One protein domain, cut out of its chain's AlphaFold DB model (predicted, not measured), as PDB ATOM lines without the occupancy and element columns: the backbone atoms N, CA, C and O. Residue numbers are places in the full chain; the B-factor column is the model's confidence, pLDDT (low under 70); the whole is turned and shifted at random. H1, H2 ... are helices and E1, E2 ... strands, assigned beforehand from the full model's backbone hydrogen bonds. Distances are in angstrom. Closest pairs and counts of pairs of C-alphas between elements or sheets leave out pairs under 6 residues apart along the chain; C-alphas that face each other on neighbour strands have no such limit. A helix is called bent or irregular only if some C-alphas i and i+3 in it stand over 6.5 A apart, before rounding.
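This is residues 27 to 70 of the 76 residues of an uncharacterized protein of Pedobacter sp. JBR3-12 (UniProt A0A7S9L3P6). A small, twisted sheet of three antiparallel strands, E1, E2 and E3, folds back on itself in two hairpins, with one short helix, H1, before it in the chain and only grazing it. The hairpin of E2 and E3 is the longer one and runs on past E1, which pairs with residues 53 to 56 of E2; E3 bends by 64 degrees at residue 66. The printed part has 44 residues, with one named helix and three named strands in the order H1, E1, E2, E3; the sheet's order is E1, E2, E3, all antiparallel, and the class is mixed, helices and strands. The whole is compact, with a radius of gyration of the C-alphas of 10.1 A, and its C-alphas span 27 by 24 by 15 A.

H1, residues 31 to 37, is on the sheet of E1, residues 44 to 47, E2, residues 53 to 59, and E3, residues 62 to 69, but only grazes it. The closest C-alphas of H1 and E3 are those of Tyr 37 and Leu 66, 7.3 A apart. In H1, 0 of 3 O i to N i+4 pairs are within hydrogen-bond range, beside 3 of 4 O i to N i+3 pairs. The strands form a meander, each the antiparallel neighbour of the one before. E1 and E2 are a hairpin, with 138 degrees between their directions; N 44 and O 56 are within hydrogen-bond range at 2.8 A, and N 54 and O 46 at 2.9 A. E2 and E3 are a hairpin too, at 156 degrees; N 55 and O 67 are within hydrogen-bond range at 2.9 A, and N 64 and O 57 at 2.8 A. E1 and E3 are the edge strands, and the sheet is only just strongly twisted, its C-alphas lying up to 4.4 A off the best plane.

H1 begins at C-alpha 31, at (21.845, 1.422, 20.323), and measures 10.7 A from first to last C-alpha. It is irregular: C-alphas 33 and 36 are 7.6 A apart. E1, 10.6 A long, begins at C-alpha 44, at (20.095, -6.117, 16.023). E2 is 19.0 A long. E3, the longest strand by residues with 8, is 19.6 A long and ends at C-alpha 69, at (24.374, -11.943, 26.504).

The two C-alphas farthest apart are those of Tyr 38 and Gln 50, at 28.0 A. The printed part has no cut. The link from H1 to E1 is short, and the links from E1 to E2 and from E2 to E3 are tight. The mean pLDDT of the printed part is 89.8, and no printed residue is under 70.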
ATOM      1  N   LYS A  27      15.556  -5.358  15.664       91.12
ATOM      2  CA  LYS A  27      16.374  -4.178  15.970       91.12
ATOM      3  C   LYS A  27      16.432  -4.014  17.491       91.12
ATOM      4  O   LYS A  27      15.412  -4.184  18.159       91.12
ATOM      5  N   TYR A  28      17.613  -3.740  18.033       91.75
ATOM      6  CA  TYR A  28      17.755  -3.463  19.456       91.75
ATOM      7  C   TYR A  28      17.406  -2.001  19.751       91.75
ATOM      8  O   TYR A  28      17.677  -1.129  18.932       91.75
ATOM      9  N   GLU A  29      16.787  -1.710  20.887       91.00
ATOM     10  CA  GLU A  29      16.333  -0.344  21.180       91.00
ATOM     11  C   GLU A  29      17.482   0.522  21.718       91.00
ATOM     12  O   GLU A  29      17.673   1.647  21.260       91.00
ATOM     13  N   HIS A  30      18.327  -0.042  22.584       91.31
ATOM     14  CA  HIS A  30      19.441   0.661  23.229       91.31
ATOM     15  C   HIS A  30      20.723   0.613  22.382       91.31
ATOM     16  O   HIS A  30      21.682  -0.100  22.680       91.31
ATOM     17  N   GLN A  31      20.712   1.334  21.259       93.75
ATOM     18  CA  GLN A  31      21.845   1.422  20.323       93.75
ATOM     19  C   GLN A  31      23.102   2.038  20.963       93.75
ATOM     20  O   GLN A  31      24.226   1.679  20.611       93.75
ATOM     21  N   ASP A  32      22.907   2.953  21.907       93.25
ATOM     22  CA  ASP A  32      23.933   3.702  22.632       93.25
ATOM     23  C   ASP A  32      24.874   2.805  23.448       93.25
ATOM     24  O   ASP A  32      26.076   3.084  23.511       93.25
ATOM     25  N   LEU A  33      24.371   1.675  23.962       91.69
ATOM     26  CA  LEU A  33      25.163   0.682  24.702       91.69
ATOM     27  C   LEU A  33      26.291   0.058  23.870       91.69
ATOM     28  O   LEU A  33      27.240  -0.484  24.430       91.69
ATOM     29  N   PHE A  34      26.204   0.153  22.543       93.12
ATOM     30  CA  PHE A  34      27.183  -0.411  21.617       93.12
ATOM     31  C   PHE A  34      28.061   0.646  20.937       93.12
ATOM     32  O   PHE A  34      28.851   0.308  20.057       93.12
ATOM     33  N   SER A  35      27.948   1.917  21.326       91.81
ATOM     34  CA  SER A  35      28.680   3.030  20.701       91.81
ATOM     35  C   SER A  35      30.204   2.856  20.734       91.81
ATOM     36  O   SER A  35      30.876   3.190  19.758       91.81
ATOM     37  N   SER A  36      30.746   2.258  21.799       94.00
ATOM     38  CA  SER A  36      32.180   1.966  21.951       94.00
ATOM     39  C   SER A  36      32.722   0.956  20.935       94.00
ATOM     40  O   SER A  36      33.926   0.928  20.690       94.00
ATOM     41  N   TYR A  37      31.855   0.154  20.309       92.06
ATOM     42  CA  TYR A  37      32.235  -0.774  19.243       92.06
ATOM     43  C   TYR A  37      32.279  -0.112  17.855       92.06
ATOM     44  O   TYR A  37      32.598  -0.789  16.878       92.06
ATOM     45  N   TYR A  38      31.950   1.183  17.746       91.56
ATOM     46  CA  TYR A  38      31.884   1.941  16.487       91.56
ATOM     47  C   TYR A  38      31.121   1.194  15.372       91.56
ATOM     48  O   TYR A  38      31.674   0.923  14.298       91.56
ATOM     49  N   PRO A  39      29.852   0.806  15.615       90.12
ATOM     50  CA  PRO A  39      29.116  -0.035  14.685       90.12
ATOM     51  C   PRO A  39      28.846   0.696  13.366       90.12
ATOM     52  O   PRO A  39      28.504   1.875  13.338       90.12
ATOM     53  N   LYS A  40      28.957  -0.030  12.249       90.62
ATOM     54  CA  LYS A  40      28.735   0.520  10.896       90.62
ATOM     55  C   LYS A  40      27.257   0.590  10.494       90.62
ATOM     56  O   LYS A  40      26.936   1.063   9.410       90.62
ATOM     57  N   SER A  41      26.367   0.047  11.318       94.25
ATOM     58  CA  SER A  41      24.929  -0.027  11.078       94.25
ATOM     59  C   SER A  41      24.198  -0.202  12.409       94.25
ATOM     60  O   SER A  41      24.822  -0.315  13.464       94.25
ATOM     61  N   HIS A  42      22.870  -0.239  12.361       95.31
ATOM     62  CA  HIS A  42      22.047  -0.487  13.534       95.31
ATOM     63  C   HIS A  42      22.347  -1.850  14.160       95.31
ATOM     64  O   HIS A  42      22.556  -2.846  13.463       95.31
ATOM     65  N   ILE A  43      22.287  -1.891  15.486       95.31
ATOM     66  CA  ILE A  43      22.381  -3.110  16.271       95.31
ATOM     67  C   ILE A  43      21.052  -3.847  16.224       95.31
ATOM     68  O   ILE A  43      19.978  -3.285  16.456       95.31
ATOM     69  N   TYR A  44      21.153  -5.135  15.959       92.38
ATOM     70  CA  TYR A  44      20.095  -6.117  16.023       92.38
ATOM     71  C   TYR A  44      20.472  -7.161  17.062       92.38
ATOM     72  O   TYR A  44      21.644  -7.355  17.395       92.38
ATOM     73  N   LYS A  45      19.457  -7.861  17.549       89.88
ATOM     74  CA  LYS A  45      19.624  -8.992  18.445       89.88
ATOM     75  C   LYS A  45      18.829 -10.183  17.966       89.88
ATOM     76  O   LYS A  45      17.762 -10.023  17.375       89.88
ATOM     77  N   PHE A  46      19.346 -11.364  18.263       87.12
ATOM     78  CA  PHE A  46      18.614 -12.612  18.123       87.12
ATOM     79  C   PHE A  46      19.021 -13.600  19.218       87.12
ATOM     80  O   PHE A  46      20.108 -13.529  19.791       87.12
ATOM     81  N   ARG A  47      18.117 -14.516  19.545       83.69
ATOM     82  CA  ARG A  47      18.328 -15.643  20.443       83.69
ATOM     83  C   ARG A  47      19.281 -16.635  19.791       83.69
ATOM     84  O   ARG A  47      19.024 -17.092  18.687       83.69
ATOM     85  N   THR A  48      20.352 -17.003  20.481       80.19
ATOM     86  CA  THR A  48      21.157 -18.188  20.139       80.19
ATOM     87  C   THR A  48      20.590 -19.435  20.813       80.19
ATOM     88  O   THR A  48      20.628 -20.525  20.250       80.19
ATOM     89  N   THR A  49      19.997 -19.264  21.997       77.56
ATOM     90  CA  THR A  49      19.152 -20.245  22.692       77.56
ATOM     91  C   THR A  49      17.953 -19.516  23.306       77.56
ATOM     92  O   THR A  49      17.887 -18.290  23.267       77.56
ATOM     93  N   GLN A  50      17.011 -20.224  23.940       73.81
ATOM     94  CA  GLN A  50      15.923 -19.546  24.670       73.81
ATOM     95  C   GLN A  50      16.430 -18.625  25.795       73.81
ATOM     96  O   GLN A  50      15.742 -17.678  26.177       73.81
ATOM     97  N   LYS A  51      17.642 -18.882  26.301       78.12
ATOM     98  CA  LYS A  51      18.285 -18.115  27.371       78.12
ATOM     99  C   LYS A  51      19.282 -17.083  26.832       78.12
ATOM    100  O   LYS A  51      19.421 -15.995  27.367       78.12
ATOM    101  N   TYR A  52      19.986 -17.378  25.753       85.38
ATOM    102  CA  TYR A  52      21.106 -16.541  25.326       85.38
ATOM    103  C   TYR A  52      20.736 -15.697  24.122       85.38
ATOM    104  O   TYR A  52      20.068 -16.172  23.201       85.38
ATOM    105  N   ARG A  53      21.179 -14.441  24.127       87.50
ATOM    106  CA  ARG A  53      21.082 -13.561  22.961       87.50
ATOM    107  C   ARG A  53      22.464 -13.213  22.454       87.50
ATOM    108  O   ARG A  53      23.443 -13.222  23.194       87.50
ATOM    109  N   VAL A  54      22.514 -12.877  21.182       91.69
ATOM    110  CA  VAL A  54      23.662 -12.244  20.557       91.69
ATOM    111  C   VAL A  54      23.231 -10.900  19.997       91.69
ATOM    112  O   VAL A  54      22.106 -10.753  19.511       91.69
ATOM    113  N   PHE A  55      24.135  -9.935  20.086       93.62
ATOM    114  CA  PHE A  55      23.972  -8.575  19.604       93.62
ATOM    115  C   PHE A  55      25.033  -8.293  18.554       93.62
ATOM    116  O   PHE A  55      26.176  -8.742  18.662       93.62
ATOM    117  N   GLY A  56      24.654  -7.552  17.526       94.56
ATOM    118  CA  GLY A  56      25.549  -7.245  16.427       94.56
ATOM    119  C   GLY A  56      24.850  -6.487  15.318       94.56
ATOM    120  O   GLY A  56      23.696  -6.092  15.464       94.56
ATOM    121  N   PHE A  57      25.530  -6.290  14.199       94.38
ATOM    122  CA  PHE A  57      24.952  -5.610  13.044       94.38
ATOM    123  C   PHE A  57      25.137  -6.430  11.772       94.38
ATOM    124  O   PHE A  57      26.078  -7.214  11.631       94.38
ATOM    125  N   ARG A  58      24.225  -6.232  10.819       89.31
ATOM    126  CA  ARG A  58      24.308  -6.847   9.495       89.31
ATOM    127  C   ARG A  58      24.986  -5.894   8.516       89.31
ATOM    128  O   ARG A  58      24.684  -4.701   8.490       89.31
ATOM    129  N   SER A  59      25.866  -6.439   7.690       90.62
ATOM    130  CA  SER A  59      26.390  -5.783   6.495       90.62
ATOM    131  C   SER A  59      26.439  -6.831   5.388       90.62
ATOM    132  O   SER A  59      27.066  -7.878   5.549       90.62
ATOM    133  N   GLU A  60      25.699  -6.560   4.308       87.19
ATOM    134  CA  GLU A  60      25.443  -7.514   3.219       87.19
ATOM    135  C   GLU A  60      24.880  -8.834   3.769       87.19
ATOM    136  O   GLU A  60      23.870  -8.816   4.470       87.19
ATOM    137  N   ASP A  61      25.531  -9.968   3.520       83.81
ATOM    138  CA  ASP A  61      25.091 -11.288   3.988       83.81
ATOM    139  C   ASP A  61      25.770 -11.750   5.278       83.81
ATOM    140  O   ASP A  61      25.538 -12.865   5.754       83.81
ATOM    141  N   LYS A  62      26.575 -10.874   5.889       86.69
ATOM    142  CA  LYS A  62      27.316 -11.161   7.116       86.69
ATOM    143  C   LYS A  62      26.660 -10.490   8.313       86.69
ATOM    144  O   LYS A  62      26.299  -9.313   8.276       86.69
ATOM    145  N   PHE A  63      26.569 -11.240   9.406       89.06
ATOM    146  CA  PHE A  63      26.239 -10.700  10.717       89.06
ATOM    147  C   PHE A  63      27.505 -10.615  11.564       89.06
ATOM    148  O   PHE A  63      28.132 -11.632  11.862       89.06
ATOM    149  N   TYR A  64      27.882  -9.398  11.936       92.69
ATOM    150  CA  TYR A  64      29.044  -9.117  12.767       92.69
ATOM    151  C   TYR A  64      28.605  -9.108  14.224       92.69
ATOM    152  O   TYR A  64      27.852  -8.229  14.644       92.69
ATOM    153  N   VAL A  65      29.054 -10.109  14.976       93.12
ATOM    154  CA  VAL A  65      28.763 -10.239  16.405       93.12
ATOM    155  C   VAL A  65      29.600  -9.241  17.195       93.12
ATOM    156  O   VAL A  65      30.808  -9.155  16.993       93.12
ATOM    157  N   LEU A  66      28.950  -8.523  18.108       93.88
ATOM    158  CA  LEU A  66      29.595  -7.627  19.064       93.88
ATOM    159  C   LEU A  66      29.613  -8.231  20.469       93.88
ATOM    160  O   LEU A  66      30.654  -8.238  21.114       93.88
ATOM    161  N   GLU A  67      28.483  -8.776  20.931       93.06
ATOM    162  CA  GLU A  67      28.363  -9.275  22.305       93.06
ATOM    163  C   GLU A  67      27.425 -10.483  22.400       93.06
ATOM    164  O   GLU A  67      26.392 -10.549  21.727       93.06
ATOM    165  N   PHE A  68      27.779 -11.431  23.270       91.19
ATOM    166  CA  PHE A  68      26.900 -12.515  23.701       91.19
ATOM    167  C   PHE A  68      26.357 -12.202  25.094       91.19
ATOM    168  O   PHE A  68      27.116 -12.142  26.060       91.19
ATOM    169  N   ASP A  69      25.040 -12.073  25.212       89.81
ATOM    170  CA  ASP A  69      24.374 -11.943  26.504       89.81
ATOM    171  C   ASP A  69      23.979 -13.324  27.029       89.81
ATOM    172  O   ASP A  69      22.997 -13.941  26.594       89.81
ATOM    173  N   LEU A  70      24.784 -13.803  27.974       88.12
ATOM    174  CA  LEU A  70      24.592 -15.082  28.654       88.12
ATOM    175  C   LEU A  70      23.822 -14.941  29.976       88.12
ATOM    176  O   LEU A  70      23.396 -15.945  30.553       88.12
TER     177      LEU A  70